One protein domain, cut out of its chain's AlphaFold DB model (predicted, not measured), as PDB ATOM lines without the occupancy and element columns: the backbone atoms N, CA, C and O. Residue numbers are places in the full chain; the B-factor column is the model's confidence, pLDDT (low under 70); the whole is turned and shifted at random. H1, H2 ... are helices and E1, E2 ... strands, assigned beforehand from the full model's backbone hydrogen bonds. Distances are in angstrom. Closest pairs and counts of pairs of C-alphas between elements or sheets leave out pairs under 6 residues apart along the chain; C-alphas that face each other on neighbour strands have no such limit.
ATOM      1  N   ALA A  17    -107.560 393.664  11.295       83.62
ATOM      2  CA  ALA A  17    -107.550 395.028  11.797       83.62
ATOM      3  C   ALA A  17    -106.104 395.530  11.868       83.62
ATOM      4  O   ALA A  17    -105.288 394.957  12.586       83.62
ATOM      5  N   LEU A  18    -105.798 396.599  11.136       82.81
ATOM      6  CA  LEU A  18    -104.535 397.331  11.237       82.81
ATOM      7  C   LEU A  18    -104.787 398.681  11.902       82.81
ATOM      8  O   LEU A  18    -105.867 399.261  11.772       82.81
ATOM      9  N   THR A  19    -103.790 399.195  12.612       80.88
ATOM     10  CA  THR A  19    -103.872 400.503  13.262       80.88
ATOM     11  C   THR A  19    -102.788 401.436  12.747       80.88
ATOM     12  O   THR A  19    -101.651 401.041  12.478       80.88
ATOM     13  N   GLU A  20    -103.154 402.704  12.612       82.56
ATOM     14  CA  GLU A  20    -102.221 403.797  12.381       82.56
ATOM     15  C   GLU A  20    -102.674 404.983  13.215       82.56
ATOM     16  O   GLU A  20    -103.749 405.534  12.982       82.56
ATOM     17  N   SER A  21    -101.863 405.390  14.194       82.88
ATOM     18  CA  SER A  21    -102.242 406.413  15.177       82.88
ATOM     19  C   SER A  21    -103.589 406.081  15.852       82.88
ATOM     20  O   SER A  21    -103.675 405.104  16.594       82.88
ATOM     21  N   THR A  22    -104.643 406.851  15.576       81.75
ATOM     22  CA  THR A  22    -106.016 406.645  16.069       81.75
ATOM     23  C   THR A  22    -106.938 405.965  15.053       81.75
ATOM     24  O   THR A  22    -108.042 405.548  15.410       81.75
ATOM     25  N   LYS A  23    -106.510 405.825  13.793       84.56
ATOM     26  CA  LYS A  23    -107.307 405.223  12.722       84.56
ATOM     27  C   LYS A  23    -107.177 403.702  12.746       84.56
ATOM     28  O   LYS A  23    -106.086 403.150  12.894       84.56
ATOM     29  N   LYS A  24    -108.314 403.023  12.579       83.00
ATOM     30  CA  LYS A  24    -108.398 401.568  12.419       83.00
ATOM     31  C   LYS A  24    -108.783 401.248  10.981       83.00
ATOM     32  O   LYS A  24    -109.772 401.773  10.478       83.00
ATOM     33  N   TYR A  25    -108.021 400.367  10.355       84.12
ATOM     34  CA  TYR A  25    -108.239 399.884   8.999       84.12
ATOM     35  C   TYR A  25    -108.686 398.432   9.074       84.12
ATOM     36  O   TYR A  25    -108.087 397.633   9.790       84.12
ATOM     37  N   SER A  26    -109.745 398.101   8.347       84.25
ATOM     38  CA  SER A  26    -110.307 396.755   8.290       84.25
ATOM     39  C   SER A  26    -110.097 396.205   6.887       84.25
ATOM     40  O   SER A  26    -110.640 396.743   5.925       84.25
ATOM     41  N   LEU A  27    -109.266 395.173   6.769       83.94
ATOM     42  CA  LEU A  27    -108.950 394.520   5.504       83.94
ATOM     43  C   LEU A  27    -109.658 393.175   5.430       83.94
ATOM     44  O   LEU A  27    -109.529 392.339   6.327       83.94
ATOM     45  N   LYS A  28    -110.355 392.964   4.318       85.12
ATOM     46  CA  LYS A  28    -110.981 391.692   3.962       85.12
ATOM     47  C   LYS A  28    -110.269 391.089   2.749       85.12
ATOM     48  O   LYS A  28    -109.784 391.857   1.909       85.12
ATOM     49  N   PRO A  29    -110.186 389.754   2.646       81.94
ATOM     50  CA  PRO A  29    -109.725 389.112   1.419       81.94
ATOM     51  C   PRO A  29    -110.624 389.523   0.242       81.94
ATOM     52  O   PRO A  29    -111.800 389.825   0.441       81.94
ATOM     53  N   LEU A  30    -110.072 389.553  -0.978       80.25
ATOM     54  CA  LEU A  30    -110.825 389.937  -2.182       80.25
ATOM     55  C   LEU A  30    -112.002 388.997  -2.447       80.25
ATOM     56  O   LEU A  30    -113.049 389.445  -2.897       80.25
ATOM     57  N   VAL A  31    -111.826 387.705  -2.171       73.06
ATOM     58  CA  VAL A  31    -112.848 386.676  -2.367       73.06
ATOM     59  C   VAL A  31    -112.770 385.687  -1.203       73.06
ATOM     60  O   VAL A  31    -111.677 385.340  -0.743       73.06
ATOM     61  N   SER A  32    -113.921 385.249  -0.699       62.69
ATOM     62  CA  SER A  32    -114.034 384.396   0.492       62.69
ATOM     63  C   SER A  32    -113.752 382.914   0.212       62.69
ATOM     64  O   SER A  32    -113.263 382.215   1.100       62.69
ATOM     65  N   CYS A  33    -113.967 382.431  -1.018       57.69
ATOM     66  CA  CYS A  33    -113.567 381.095  -1.468       57.69
ATOM     67  C   CYS A  33    -113.595 380.982  -3.001       57.69
ATOM     68  O   CYS A  33    -114.428 381.599  -3.652       57.69
ATOM     69  N   LEU A  34    -112.716 380.157  -3.581       54.12
ATOM     70  CA  LEU A  34    -112.953 379.618  -4.923       54.12
ATOM     71  C   LEU A  34    -113.845 378.389  -4.799       54.12
ATOM     72  O   LEU A  34    -113.649 377.562  -3.901       54.12
ATOM     73  N   ALA A  35    -114.811 378.245  -5.704       48.03
ATOM     74  CA  ALA A  35    -115.626 377.045  -5.750       48.03
ATOM     75  C   ALA A  35    -114.717 375.849  -6.082       48.03
ATOM     76  O   ALA A  35    -114.162 375.769  -7.175       48.03
ATOM     77  N   MET A  36    -114.597 374.926  -5.123       50.56
ATOM     78  CA  MET A  36    -113.836 373.669  -5.161       50.56
ATOM     79  C   MET A  36    -112.303 373.787  -4.974       50.56
ATOM     80  O   MET A  36    -111.599 374.297  -5.842       50.56
ATOM     81  N   PRO A  37    -111.730 373.189  -3.908       47.62
ATOM     82  CA  PRO A  37    -110.289 373.248  -3.622       47.62
ATOM     83  C   PRO A  37    -109.401 372.463  -4.606       47.62
ATOM     84  O   PRO A  37    -108.181 372.590  -4.555       47.62
ATOM     85  N   HIS A  38    -109.984 371.635  -5.477       43.03
ATOM     86  CA  HIS A  38    -109.252 370.755  -6.404       43.03
ATOM     87  C   HIS A  38    -109.374 371.174  -7.874       43.03
ATOM     88  O   HIS A  38    -108.669 370.649  -8.728       43.03
ATOM     89  N   THR A  39    -110.279 372.103  -8.178       55.03
ATOM     90  CA  THR A  39    -110.451 372.698  -9.509       55.03
ATOM     91  C   THR A  39    -111.075 374.066  -9.282       55.03
ATOM     92  O   THR A  39    -112.286 374.220  -9.435       55.03
ATOM     93  N   PRO A  40    -110.274 375.031  -8.802       57.25
ATOM     94  CA  PRO A  40    -110.796 376.314  -8.378       57.25
ATOM     95  C   PRO A  40    -111.459 376.996  -9.574       57.25
ATOM     96  O   PRO A  40    -110.777 377.367 -10.531       57.25
ATOM     97  N   LYS A  41    -112.788 377.108  -9.549       63.38
ATOM     98  CA  LYS A  41    -113.539 377.861 -10.552       63.38
ATOM     99  C   LYS A  41    -113.864 379.223  -9.981       63.38
ATOM    100  O   LYS A  41    -114.444 379.326  -8.901       63.38
ATOM    101  N   ILE A  42    -113.477 380.248 -10.725       63.22
ATOM    102  CA  ILE A  42    -113.846 381.624 -10.433       63.22
ATOM    103  C   ILE A  42    -115.263 381.797 -10.936       63.22
ATOM    104  O   ILE A  42    -115.537 381.619 -12.122       63.22
ATOM    105  N   GLN A  43    -116.184 382.069 -10.021       68.88
ATOM    106  CA  GLN A  43    -117.541 382.394 -10.411       68.88
ATOM    107  C   GLN A  43    -117.564 383.803 -11.012       68.88
ATOM    108  O   GLN A  43    -116.730 384.649 -10.697       68.88
ATOM    109  N   VAL A  44    -118.561 384.092 -11.848       68.62
ATOM    110  CA  VAL A  44    -118.745 385.435 -12.428       68.62
ATOM    111  C   VAL A  44    -118.857 386.512 -11.335       68.62
ATOM    112  O   VAL A  44    -118.370 387.625 -11.492       68.62
ATOM    113  N   ILE A  45    -119.432 386.170 -10.181       67.81
ATOM    114  CA  ILE A  45    -119.515 387.083  -9.034       67.81
ATOM    115  C   ILE A  45    -118.143 387.381  -8.402       67.81
ATOM    116  O   ILE A  45    -117.908 388.488  -7.911       67.81
ATOM    117  N   ASP A  46    -117.210 386.430  -8.461       71.38
ATOM    118  CA  ASP A  46    -115.852 386.590  -7.940       71.38
ATOM    119  C   ASP A  46    -115.042 387.523  -8.842       71.38
ATOM    120  O   ASP A  46    -114.306 388.376  -8.345       71.38
ATOM    121  N   SER A  47    -115.213 387.419 -10.166       73.31
ATOM    122  CA  SER A  47    -114.522 388.294 -11.119       73.31
ATOM    123  C   SER A  47    -114.962 389.751 -10.961       73.31
ATOM    124  O   SER A  47    -114.110 390.631 -10.850       73.31
ATOM    125  N   GLU A  48    -116.264 390.024 -10.839       80.31
ATOM    126  CA  GLU A  48    -116.755 391.376 -10.552       80.31
ATOM    127  C   GLU A  48    -116.215 391.930  -9.229       80.31
ATOM    128  O   GLU A  48    -115.863 393.110  -9.139       80.31
ATOM    129  N   THR A  49    -116.145 391.084  -8.201       81.06
ATOM    130  CA  THR A  49    -115.643 391.475  -6.880       81.06
ATOM    131  C   THR A  49    -114.154 391.807  -6.938       81.06
ATOM    132  O   THR A  49    -113.737 392.833  -6.396       81.06
ATOM    133  N   ILE A  50    -113.357 391.008  -7.657       79.81
ATOM    134  CA  ILE A  50    -111.936 391.285  -7.899       79.81
ATOM    135  C   ILE A  50    -111.772 392.616  -8.638       79.81
ATOM    136  O   ILE A  50    -110.993 393.457  -8.195       79.81
ATOM    137  N   MET A  51    -112.541 392.846  -9.706       79.44
ATOM    138  CA  MET A  51    -112.443 394.073 -10.507       79.44
ATOM    139  C   MET A  51    -112.850 395.333  -9.728       79.44
ATOM    140  O   MET A  51    -112.284 396.401  -9.949       79.44
ATOM    141  N   LYS A  52    -113.809 395.231  -8.797       82.62
ATOM    142  CA  LYS A  52    -114.236 396.349  -7.933       82.62
ATOM    143  C   LYS A  52    -113.287 396.567  -6.746       82.62
ATOM    144  O   LYS A  52    -113.055 397.705  -6.339       82.62
ATOM    145  N   GLY A  53    -112.759 395.488  -6.167       79.44
ATOM    146  CA  GLY A  53    -111.965 395.505  -4.934       79.44
ATOM    147  C   GLY A  53    -110.454 395.644  -5.134       79.44
ATOM    148  O   GLY A  53    -109.738 395.956  -4.178       79.44
ATOM    149  N   CYS A  54    -109.960 395.417  -6.352       84.56
ATOM    150  CA  CYS A  54    -108.545 395.465  -6.692       84.56
ATOM    151  C   CYS A  54    -108.281 396.515  -7.773       84.56
ATOM    152  O   CYS A  54    -108.809 396.444  -8.878       84.56
ATOM    153  N   ALA A  55    -107.421 397.484  -7.468       86.50
ATOM    154  CA  ALA A  55    -106.927 398.407  -8.474       86.50
ATOM    155  C   ALA A  55    -105.918 397.692  -9.379       86.50
ATOM    156  O   ALA A  55    -104.827 397.334  -8.923       86.50
ATOM    157  N   LEU A  56    -106.289 397.529 -10.649       86.62
ATOM    158  CA  LEU A  56    -105.451 396.950 -11.693       86.62
ATOM    159  C   LEU A  56    -104.707 398.038 -12.472       86.62
ATOM    160  O   LEU A  56    -105.207 399.153 -12.628       86.62
ATOM    161  N   GLY A  57    -103.517 397.719 -12.970       86.12
ATOM    162  CA  GLY A  57    -102.773 398.605 -13.861       86.12
ATOM    163  C   GLY A  57    -101.380 398.087 -14.194       86.12
ATOM    164  O   GLY A  57    -100.983 397.005 -13.768       86.12
ATOM    165  N   THR A  58    -100.623 398.896 -14.922       79.38
ATOM    166  CA  THR A  58     -99.199 398.687 -15.179       79.38
ATOM    167  C   THR A  58     -98.390 399.646 -14.313       79.38
ATOM    168  O   THR A  58     -98.818 400.763 -14.008       79.38
ATOM    169  N   GLN A  59     -97.230 399.202 -13.845       80.50
ATOM    170  CA  GLN A  59     -96.291 400.051 -13.131       80.50
ATOM    171  C   GLN A  59     -94.893 399.814 -13.691       80.50
ATOM    172  O   GLN A  59     -94.257 398.821 -13.351       80.50
ATOM    173  N   GLU A  60     -94.390 400.770 -14.469       69.31
ATOM    174  CA  GLU A  60     -92.969 400.807 -14.800       69.31
ATOM    175  C   GLU A  60     -92.167 401.029 -13.514       69.31
ATOM    176  O   GLU A  60     -92.370 401.997 -12.773       69.31
ATOM    177  N   GLN A  61     -91.273 400.092 -13.209       61.44
ATOM    178  CA  GLN A  61     -90.227 400.326 -12.225       61.44
ATOM    179  C   GLN A  61     -89.017 400.892 -12.957       61.44
ATOM    180  O   GLN A  61     -88.476 400.245 -13.851       61.44
ATOM    181  N   SER A  62     -88.573 402.088 -12.564       51.38
ATOM    182  CA  SER A  62     -87.264 402.573 -12.985       51.38
ATOM    183  C   SER A  62     -86.209 401.616 -12.433       51.38
ATOM    184  O   SER A  62     -86.155 401.355 -11.228       51.38
ATOM    185  N   ALA A  63     -85.391 401.050 -13.319       53.25
ATOM    186  CA  ALA A  63     -84.299 400.170 -12.935       53.25
ATOM    187  C   ALA A  63     -83.205 400.994 -12.245       53.25
ATOM    188  O   ALA A  63     -82.249 401.444 -12.872       53.25
ATOM    189  N   ASN A 165    -106.952 378.342 -23.823       67.38
ATOM    190  CA  ASN A 165    -108.210 378.930 -24.267       67.38
ATOM    191  C   ASN A 165    -108.237 380.371 -23.728       67.38
ATOM    192  O   ASN A 165    -107.803 380.615 -22.604       67.38
ATOM    193  N   VAL A 166    -108.720 381.351 -24.495       68.38
ATOM    194  CA  VAL A 166    -108.748 382.763 -24.054       68.38
ATOM    195  C   VAL A 166    -109.528 382.923 -22.742       68.38
ATOM    196  O   VAL A 166    -109.068 383.609 -21.830       68.38
ATOM    197  N   ASN A 167    -110.650 382.210 -22.599       73.25
ATOM    198  CA  ASN A 167    -111.419 382.191 -21.352       73.25
ATOM    199  C   ASN A 167    -110.610 381.567 -20.208       73.25
ATOM    200  O   ASN A 167    -110.657 382.048 -19.082       73.25
ATOM    201  N   HIS A 168    -109.816 380.541 -20.514       72.81
ATOM    202  CA  HIS A 168    -108.932 379.896 -19.549       72.81
ATOM    203  C   HIS A 168    -107.792 380.818 -19.106       72.81
ATOM    204  O   HIS A 168    -107.481 380.882 -17.926       72.81
ATOM    205  N   THR A 169    -107.210 381.591 -20.026       72.50
ATOM    206  CA  THR A 169    -106.145 382.557 -19.714       72.50
ATOM    207  C   THR A 169    -106.658 383.654 -18.789       72.50
ATOM    208  O   THR A 169    -106.005 383.990 -17.802       72.50
ATOM    209  N   PHE A 170    -107.856 384.172 -19.069       77.38
ATOM    210  CA  PHE A 170    -108.518 385.142 -18.204       77.38
ATOM    211  C   PHE A 170    -108.813 384.558 -16.815       77.38
ATOM    212  O   PHE A 170    -108.490 385.181 -15.802       77.38
ATOM    213  N   GLU A 171    -109.364 383.342 -16.750       78.88
ATOM    214  CA  GLU A 171    -109.569 382.634 -15.484       78.88
ATOM    215  C   GLU A 171    -108.255 382.426 -14.721       78.88
ATOM    216  O   GLU A 171    -108.222 382.613 -13.508       78.88
ATOM    217  N   ASP A 172    -107.162 382.084 -15.399       77.81
ATOM    218  CA  ASP A 172    -105.859 381.875 -14.771       77.81
ATOM    219  C   ASP A 172    -105.242 383.173 -14.245       77.81
ATOM    220  O   ASP A 172    -104.689 383.176 -13.144       77.81
ATOM    221  N   THR A 173    -105.402 384.295 -14.956       81.06
ATOM    222  CA  THR A 173    -105.015 385.616 -14.438       81.06
ATOM    223  C   THR A 173    -105.802 385.947 -13.171       81.06
ATOM    224  O   THR A 173    -105.222 386.379 -12.172       81.06
ATOM    225  N   LEU A 174    -107.114 385.701 -13.159       82.88
ATOM    226  CA  LEU A 174    -107.927 385.928 -11.967       82.88
ATOM    227  C   LEU A 174    -107.547 384.969 -10.817       82.88
ATOM    228  O   LEU A 174    -107.513 385.398  -9.662       82.88
ATOM    229  N   LYS A 175    -107.190 383.707 -11.108       82.75
ATOM    230  CA  LYS A 175    -106.674 382.753 -10.103       82.75
ATOM    231  C   LYS A 175    -105.357 383.250  -9.523       82.75
ATOM    232  O   LYS A 175    -105.179 383.200  -8.309       82.75
ATOM    233  N   LEU A 176    -104.462 383.781 -10.356       84.12
ATOM    234  CA  LEU A 176    -103.197 384.354  -9.908       84.12
ATOM    235  C   LEU A 176    -103.419 385.556  -8.982       84.12
ATOM    236  O   LEU A 176    -102.806 385.622  -7.917       84.12
ATOM    237  N   ILE A 177    -104.315 386.480  -9.348       84.19
ATOM    238  CA  ILE A 177    -104.685 387.629  -8.506       84.19
ATOM    239  C   ILE A 177    -105.218 387.147  -7.155       84.19
ATOM    240  O   ILE A 177    -104.803 387.647  -6.105       84.19
ATOM    241  N   TYR A 178    -106.107 386.156  -7.179       85.06
ATOM    242  CA  TYR A 178    -106.689 385.571  -5.981       85.06
ATOM    243  C   TYR A 178    -105.642 384.895  -5.082       85.06
ATOM    244  O   TYR A 178    -105.608 385.155  -3.879       85.06
ATOM    245  N   GLU A 179    -104.742 384.084  -5.642       85.31
ATOM    246  CA  GLU A 179    -103.670 383.435  -4.878       85.31
ATOM    247  C   GLU A 179    -102.675 384.458  -4.313       85.31
ATOM    248  O   GLU A 179    -102.306 384.377  -3.139       85.31
ATOM    249  N   CYS A 180    -102.314 385.488  -5.086       86.75
ATOM    250  CA  CYS A 180    -101.470 386.579  -4.600       86.75
ATOM    251  C   CYS A 180    -102.139 387.352  -3.454       86.75
ATOM    252  O   CYS A 180    -101.476 387.709  -2.477       86.75
ATOM    253  N   ASN A 181    -103.453 387.594  -3.544       89.50
ATOM    254  CA  ASN A 181    -104.226 388.209  -2.467       89.50
ATOM    255  C   ASN A 181    -104.228 387.335  -1.212       89.50
ATOM    256  O   ASN A 181    -103.917 387.830  -0.131       89.50
ATOM    257  N   GLY A 182    -104.526 386.042  -1.355       86.31
ATOM    258  CA  GLY A 182    -104.548 385.092  -0.247       86.31
ATOM    259  C   GLY A 182    -103.193 384.980   0.453       86.31
ATOM    260  O   GLY A 182    -103.128 385.013   1.684       86.31
ATOM    261  N   ALA A 183    -102.103 384.922  -0.313       86.00
ATOM    262  CA  ALA A 183    -100.744 384.902   0.217       86.00
ATOM    263  C   ALA A 183    -100.395 386.201   0.962       86.00
ATOM    264  O   ALA A 183     -99.902 386.142   2.093       86.00
ATOM    265  N   LEU A 184    -100.691 387.373   0.384       88.69
ATOM    266  CA  LEU A 184    -100.420 388.654   1.045       88.69
ATOM    267  C   LEU A 184    -101.259 388.793   2.318       88.69
ATOM    268  O   LEU A 184    -100.742 389.167   3.367       88.69
ATOM    269  N   PHE A 185    -102.534 388.420   2.256       88.38
ATOM    270  CA  PHE A 185    -103.430 388.415   3.404       88.38
ATOM    271  C   PHE A 185    -102.920 387.497   4.526       88.38
ATOM    272  O   PHE A 185    -102.904 387.887   5.693       88.38
ATOM    273  N   TYR A 186    -102.427 386.302   4.190       86.25
ATOM    274  CA  TYR A 186    -101.807 385.389   5.153       86.25
ATOM    275  C   TYR A 186    -100.556 385.988   5.813       86.25
ATOM    276  O   TYR A 186    -100.407 385.907   7.037       86.25
ATOM    277  N   ILE A 187     -99.679 386.626   5.030       86.12
ATOM    278  CA  ILE A 187     -98.507 387.345   5.552       86.12
ATOM    279  C   ILE A 187     -98.967 388.429   6.533       86.12
ATOM    280  O   ILE A 187     -98.500 388.465   7.669       86.12
ATOM    281  N   LEU A 188     -99.934 389.259   6.146       88.00
ATOM    282  CA  LEU A 188    -100.462 390.324   6.998       88.00
ATOM    283  C   LEU A 188    -101.091 389.788   8.295       88.00
ATOM    284  O   LEU A 188    -100.882 390.380   9.351       88.00
ATOM    285  N   ARG A 189    -101.778 388.632   8.266       86.12
ATOM    286  CA  ARG A 189    -102.287 387.972   9.488       86.12
ATOM    287  C   ARG A 189    -101.164 387.565  10.435       86.12
ATOM    288  O   ARG A 189    -101.310 387.728  11.645       86.12
ATOM    289  N   LYS A 190    -100.048 387.044   9.915       84.44
ATOM    290  CA  LYS A 190     -98.885 386.688  10.748       84.44
ATOM    291  C   LYS A 190     -98.246 387.904  11.411       84.44
ATOM    292  O   LYS A 190     -97.704 387.783  12.503       84.44
ATOM    293  N   PHE A 191     -98.350 389.064  10.773       83.06
ATOM    294  CA  PHE A 191     -97.860 390.337  11.290       83.06
ATOM    295  C   PHE A 191     -99.004 391.231  11.793       83.06
ATOM    296  O   PHE A 191     -98.935 392.448  11.665       83.06
ATOM    297  N   ASN A 192    -100.043 390.664  12.416       77.25
ATOM    298  CA  ASN A 192    -101.222 391.413  12.887       77.25
ATOM    299  C   ASN A 192    -100.946 392.479  13.969       77.25
ATOM    300  O   ASN A 192    -101.851 393.219  14.339       77.25
ATOM    301  N   LYS A 193     -99.715 392.558  14.487       82.44
ATOM    302  CA  LYS A 193     -99.256 393.604  15.414       82.44
ATOM    303  C   LYS A 193     -98.455 394.720  14.728       82.44
ATOM    304  O   LYS A 193     -97.971 395.611  15.418       82.44
ATOM    305  N   CYS A 194     -98.252 394.658  13.410       83.12
ATOM    306  CA  CYS A 194     -97.541 395.706  12.681       83.12
ATOM    307  C   CYS A 194     -98.442 396.926  12.433       83.12
ATOM    308  O   CYS A 194     -99.669 396.818  12.408       83.12
ATOM    309  N   SER A 195     -97.826 398.098  12.268       87.69
ATOM    310  CA  SER A 195     -98.556 399.307  11.884       87.69
ATOM    311  C   SER A 195     -99.047 399.202  10.442       87.69
ATOM    312  O   SER A 195     -98.497 398.445   9.637       87.69
ATOM    313  N   PHE A 196    -100.045 400.010  10.081       86.88
ATOM    314  CA  PHE A 196    -100.487 400.108   8.689       86.88
ATOM    315  C   PHE A 196     -99.324 400.440   7.735       86.88
ATOM    316  O   PHE A 196     -99.187 399.806   6.695       86.88
ATOM    317  N   GLN A 197     -98.412 401.336   8.131       87.12
ATOM    318  CA  GLN A 197     -97.230 401.691   7.334       87.12
ATOM    319  C   GLN A 197     -96.284 400.507   7.089       87.12
ATOM    320  O   GLN A 197     -95.747 400.359   5.995       87.12
ATOM    321  N   GLU A 198     -96.100 399.625   8.073       88.12
ATOM    322  CA  GLU A 198     -95.317 398.401   7.877       88.12
ATOM    323  C   GLU A 198     -96.051 397.376   7.004       88.12
ATOM    324  O   GLU A 198     -95.417 396.649   6.237       88.12
ATOM    325  N   ALA A 199     -97.384 397.333   7.069       87.56
ATOM    326  CA  ALA A 199     -98.197 396.506   6.184       87.56
ATOM    327  C   ALA A 199     -98.108 396.963   4.716       87.56
ATOM    328  O   ALA A 199     -98.009 396.114   3.832       87.56
ATOM    329  N   LEU A 200     -98.064 398.277   4.453       89.50
ATOM    330  CA  LEU A 200     -97.900 398.842   3.102       89.50
ATOM    331  C   LEU A 200     -96.581 398.435   2.431       89.50
ATOM    332  O   LEU A 200     -96.507 398.358   1.206       89.50
ATOM    333  N   LYS A 201     -95.543 398.139   3.222       90.62
ATOM    334  CA  LYS A 201     -94.246 397.662   2.715       90.62
ATOM    335  C   LYS A 201     -94.280 396.198   2.274       90.62
ATOM    336  O   LYS A 201     -93.329 395.727   1.651       90.62
ATOM    337  N   ARG A 202     -95.333 395.446   2.615       90.56
ATOM    338  CA  ARG A 202     -95.464 394.030   2.254       90.56
ATOM    339  C   ARG A 202     -96.037 393.892   0.852       90.56
ATOM    340  O   ARG A 202     -96.972 394.585   0.459       90.56
ATOM    341  N   LEU A 203     -95.478 392.946   0.115       92.56
ATOM    342  CA  LEU A 203     -95.851 392.663  -1.258       92.56
ATOM    343  C   LEU A 203     -95.759 391.164  -1.526       92.56
ATOM    344  O   LEU A 203     -95.040 390.438  -0.837       92.56
ATOM    345  N   VAL A 204     -96.521 390.710  -2.513       88.88
ATOM    346  CA  VAL A 204     -96.450 389.354  -3.059       88.88
ATOM    347  C   VAL A 204     -96.310 389.471  -4.563       88.88
ATOM    348  O   VAL A 204     -97.019 390.257  -5.189       88.88
ATOM    349  N   PHE A 205     -95.398 388.698  -5.137       89.38
ATOM    350  CA  PHE A 205     -95.223 388.634  -6.579       89.38
ATOM    351  C   PHE A 205     -96.005 387.461  -7.156       89.38
ATOM    352  O   PHE A 205     -96.021 386.373  -6.583       89.38
ATOM    353  N   GLY A 206     -96.648 387.709  -8.290       87.25
ATOM    354  CA  GLY A 206     -97.271 386.694  -9.123       87.25
ATOM    355  C   GLY A 206     -96.522 386.607 -10.439       87.25
ATOM    356  O   GLY A 206     -96.104 387.632 -10.973       87.25
ATOM    357  N   ILE A 207     -96.357 385.397 -10.957       86.88
ATOM    358  CA  ILE A 207     -95.782 385.184 -12.279       86.88
ATOM    359  C   ILE A 207     -96.804 384.438 -13.114       86.88
ATOM    360  O   ILE A 207     -97.338 383.419 -12.677       86.88
ATOM    361  N   GLN A 208     -97.061 384.961 -14.304       85.06
ATOM    362  CA  GLN A 208     -97.887 384.313 -15.306       85.06
ATOM    363  C   GLN A 208     -97.048 384.055 -16.548       85.06
ATOM    364  O   GLN A 208     -96.230 384.889 -16.922       85.06
ATOM    365  N   VAL A 209     -97.257 382.914 -17.190       82.12
ATOM    366  CA  VAL A 209     -96.708 382.658 -18.521       82.12
ATOM    367  C   VAL A 209     -97.873 382.377 -19.444       82.12
ATOM    368  O   VAL A 209     -98.691 381.501 -19.161       82.12
ATOM    369  N   ILE A 210     -97.960 383.148 -20.520       79.25
ATOM    370  CA  ILE A 210     -98.973 382.994 -21.560       79.25
ATOM    371  C   ILE A 210     -98.214 382.837 -22.868       79.25
ATOM    372  O   ILE A 210     -97.506 383.751 -23.297       79.25
ATOM    373  N   LYS A 211     -98.343 381.662 -23.490       78.19
ATOM    374  CA  LYS A 211     -97.552 381.262 -24.662       78.19
ATOM    375  C   LYS A 211     -96.051 381.382 -24.368       78.19
ATOM    376  O   LYS A 211     -95.555 380.681 -23.496       78.19
ATOM    377  N   GLY A 212     -95.352 382.273 -25.070       76.75
ATOM    378  CA  GLY A 212     -93.928 382.554 -24.901       76.75
ATOM    379  C   GLY A 212     -93.626 383.779 -24.042       76.75
ATOM    380  O   GLY A 212     -92.472 384.159 -23.941       76.75
ATOM    381  N   THR A 213     -94.622 384.430 -23.439       80.62
ATOM    382  CA  THR A 213     -94.404 385.648 -22.646       80.62
ATOM    383  C   THR A 213     -94.508 385.345 -21.160       80.62
ATOM    384  O   THR A 213     -95.526 384.827 -20.701       80.62
ATOM    385  N   ILE A 214     -93.466 385.693 -20.406       85.06
ATOM    386  CA  ILE A 214     -93.471 385.681 -18.944       85.06
ATOM    387  C   ILE A 214     -93.789 387.084 -18.420       85.06
ATOM    388  O   ILE A 214     -93.135 388.056 -18.790       85.06
ATOM    389  N   THR A 215     -94.774 387.180 -17.534       85.25
ATOM    390  CA  THR A 215     -95.243 388.425 -16.923       85.25
ATOM    391  C   THR A 215     -95.050 388.364 -15.414       85.25
ATOM    392  O   THR A 215     -95.566 387.469 -14.740       85.25
ATOM    393  N   LEU A 216     -94.317 389.337 -14.874       89.81
ATOM    394  CA  LEU A 216     -94.150 389.568 -13.447       89.81
ATOM    395  C   LEU A 216     -95.155 390.618 -12.977       89.81
ATOM    396  O   LEU A 216     -95.131 391.769 -13.416       89.81
ATOM    397  N   SER A 217     -95.963 390.238 -11.998       90.31
ATOM    398  CA  SER A 217     -96.970 391.084 -11.372       90.31
ATOM    399  C   SER A 217     -96.745 391.190  -9.867       90.31
ATOM    400  O   SER A 217     -96.102 390.344  -9.245       90.31
ATOM    401  N   LYS A 218     -97.286 392.240  -9.254       92.88
ATOM    402  CA  LYS A 218     -97.146 392.535  -7.825       92.88
ATOM    403  C   LYS A 218     -98.492 392.865  -7.202       92.88
ATOM    404  O   LYS A 218     -99.152 393.818  -7.611       92.88
ATOM    405  N   MET A 219     -98.826 392.134  -6.145       92.75
ATOM    406  CA  MET A 219     -99.909 392.424  -5.212       92.75
ATOM    407  C   MET A 219     -99.383 393.239  -4.024       92.75
ATOM    408  O   MET A 219     -98.368 392.892  -3.419       92.75
ATOM    409  N   SER A 220    -100.082 394.317  -3.679       93.19
ATOM    410  CA  SER A 220     -99.750 395.228  -2.573       93.19
ATOM    411  C   SER A 220    -101.007 395.905  -2.013       93.19
ATOM    412  O   SER A 220    -102.094 395.783  -2.582       93.19
ATOM    413  N   LEU A 221    -100.862 396.623  -0.899       90.50
ATOM    414  CA  LEU A 221    -101.890 397.519  -0.362       90.50
ATOM    415  C   LEU A 221    -101.642 398.961  -0.830       90.50
ATOM    416  O   LEU A 221    -100.494 399.390  -0.946       90.50
ATOM    417  N   LYS A 222    -102.713 399.720  -1.086       86.69
ATOM    418  CA  LYS A 222    -102.645 401.183  -1.245       86.69
ATOM    419  C   LYS A 222    -102.722 401.892   0.112       86.69
ATOM    420  O   LYS A 222    -103.055 401.288   1.124       86.69
ATOM    421  N   ASN A 223    -102.466 403.205   0.108       74.94
ATOM    422  CA  ASN A 223    -102.651 404.085   1.275       74.94
ATOM    423  C   ASN A 223    -104.114 404.137   1.767       74.94
ATOM    424  O   ASN A 223    -104.380 404.506   2.907       74.94
ATOM    425  N   GLU A 224    -105.055 403.739   0.916       76.25
ATOM    426  CA  GLU A 224    -106.419 403.366   1.287       76.25
ATOM    427  C   GLU A 224    -106.496 401.835   1.345       76.25
ATOM    428  O   GLU A 224    -105.742 401.203   0.605       76.25
ATOM    429  N   PRO A 225    -107.370 401.212   2.167       72.44
ATOM    430  CA  PRO A 225    -107.460 399.755   2.355       72.44
ATOM    431  C   PRO A 225    -108.023 399.021   1.118       72.44
ATOM    432  O   PRO A 225    -108.957 398.228   1.197       72.44
ATOM    433  N   GLN A 226    -107.448 399.309  -0.042       85.38
ATOM    434  CA  GLN A 226    -107.724 398.776  -1.353       85.38
ATOM    435  C   GLN A 226    -106.513 397.953  -1.789       85.38
ATOM    436  O   GLN A 226    -105.356 398.375  -1.667       85.38
ATOM    437  N   TRP A 227    -106.792 396.776  -2.334       89.38
ATOM    438  CA  TRP A 227    -105.778 395.923  -2.934       89.38
ATOM    439  C   TRP A 227    -105.302 396.527  -4.253       89.38
ATOM    440  O   TRP A 227    -106.081 397.120  -4.999       89.38
ATOM    441  N   LYS A 228    -104.021 396.364  -4.563       91.62
ATOM    442  CA  LYS A 228    -103.422 396.797  -5.824       91.62
ATOM    443  C   LYS A 228    -102.678 395.631  -6.440       91.62
ATOM    444  O   LYS A 228    -101.736 395.133  -5.827       91.62
ATOM    445  N   PHE A 229    -103.061 395.263  -7.655       89.62
ATOM    446  CA  PHE A 229    -102.356 394.281  -8.462       89.62
ATOM    447  C   PHE A 229    -101.865 394.956  -9.732       89.62
ATOM    448  O   PHE A 229    -102.662 395.475 -10.508       89.62
ATOM    449  N   VAL A 230    -100.552 395.000  -9.919       90.31
ATOM    450  CA  VAL A 230     -99.956 395.647 -11.087       90.31
ATOM    451  C   VAL A 230     -98.983 394.736 -11.793       90.31
ATOM    452  O   VAL A 230     -98.180 394.074 -11.141       90.31
ATOM    453  N   GLU A 231     -99.030 394.757 -13.116       88.81
ATOM    454  CA  GLU A 231     -97.951 394.230 -13.938       88.81
ATOM    455  C   GLU A 231     -96.728 395.141 -13.791       88.81
ATOM    456  O   GLU A 231     -96.839 396.368 -13.867       88.81
ATOM    457  N   LEU A 232     -95.572 394.537 -13.526       88.38
ATOM    458  CA  LEU A 232     -94.297 395.235 -13.385       88.38
ATOM    459  C   LEU A 232     -93.448 395.132 -14.646       88.38
ATOM    460  O   LEU A 232     -92.782 396.095 -15.018       88.38
ATOM    461  N   ARG A 233     -93.415 393.941 -15.251       87.81
ATOM    462  CA  ARG A 233     -92.586 393.653 -16.418       87.81
ATOM    463  C   ARG A 233     -93.108 392.425 -17.148       87.81
ATOM    464  O   ARG A 233     -93.539 391.474 -16.501       87.81
ATOM    465  N   SER A 234     -92.952 392.426 -18.463       85.12
ATOM    466  CA  SER A 234     -93.114 391.250 -19.309       85.12
ATOM    467  C   SER A 234     -91.859 391.043 -20.158       85.12
ATOM    468  O   SER A 234     -91.157 392.008 -20.464       85.12
ATOM    469  N   ALA A 235     -91.553 389.794 -20.495       86.94
ATOM    470  CA  ALA A 235     -90.436 389.424 -21.362       86.94
ATOM    471  C   ALA A 235     -90.814 388.226 -22.241       86.94
ATOM    472  O   ALA A 235     -91.629 387.393 -21.832       86.94
ATOM    473  N   GLN A 236     -90.224 388.134 -23.433       85.50
ATOM    474  CA  GLN A 236     -90.301 386.909 -24.226       85.50
ATOM    475  C   GLN A 236     -89.350 385.862 -23.644       85.50
ATOM    476  O   GLN A 236     -88.282 386.173 -23.125       85.50
ATOM    477  N   VAL A 237     -89.777 384.610 -23.692       83.44
ATOM    478  CA  VAL A 237     -88.989 383.458 -23.281       83.44
ATOM    479  C   VAL A 237     -88.281 382.949 -24.532       83.44
ATOM    480  O   VAL A 237     -88.966 382.558 -25.480       83.44
TER     481      VAL A 237
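This is residues 17 to 63 and 165 to 237 of the 246 residues of an uncharacterized protein of Rhizopus microsporus (UniProt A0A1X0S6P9). A long helix, H2, covers one face of a strongly twisted four-stranded sheet, making two layers, helix over sheet. At one end the small hairpin E1 and E2 sits beside the short helix H3, and H1 leads straight into the edge strand E3. The printed part has 120 residues with three named helices and six named strands, in the order E1 E2 H1 E3 H2 H3 E4 E5 E6, class mixed; the larger sheet, E3 E6 E5 E4, is mixed too. It is compact, with a radius of gyration of the C-alphas of 15.2 A and spans of 49 by 40 by 23 A.

E1, residues 17 to 20, and E2, residues 23 to 27, form an antiparallel hairpin, with N 18 and O 25 within hydrogen-bond range at 2.8 A. H1, residues 44 to 53, only just touches H2, residues 166 to 190, with 3 pairs of C-alphas within 8 A, the closest Ser 47 and Leu 174 at 7.1 A; H2 uses residues 174 to 178 alone. E3, residues 54 to 58, is parallel to E6, residues 227 to 236, with N 55 and O 227 at 2.8 A. H3, residues 196 to 200, only grazes the sheet, as does H1. E4, residues 203 to 210, E5, residues 213 to 221, and E6 form a meander, each strand the antiparallel neighbour of the one before, with N 206 and O 217 at 2.9 A and N 218 and O 230 at 2.8 A. H2 is on this sheet at a height of 7.9 A, over E5 and E4, slantwise to E5 at 38 degrees on the local plane; it is only just not over E6, on which 2 of its C-alphas fall. The closest C-alphas of H2 and E4, Leu 184 and Val 204, are 5.8 A apart. In H1, H2 and H3 every O i to N i+4 pair is within hydrogen-bond range.

E1 begins at C-alpha 17 (-107.550, 395.028, 11.797). From first to last C-alpha H2 measures 36.4 A and E6 27.8 A, ending at C-alpha 236 (-90.301, 386.909, -24.226).

The C-alphas farthest apart, Thr 22 and Gly 212, are 49.0 A apart. Residues 64 to 164 are cut out, and C-alphas 63 and 165 are 33.9 A apart. The link from E2 to H1 is long. pLDDT is under 70 at residues 32 to 45, 60 to 63 and 165 to 166.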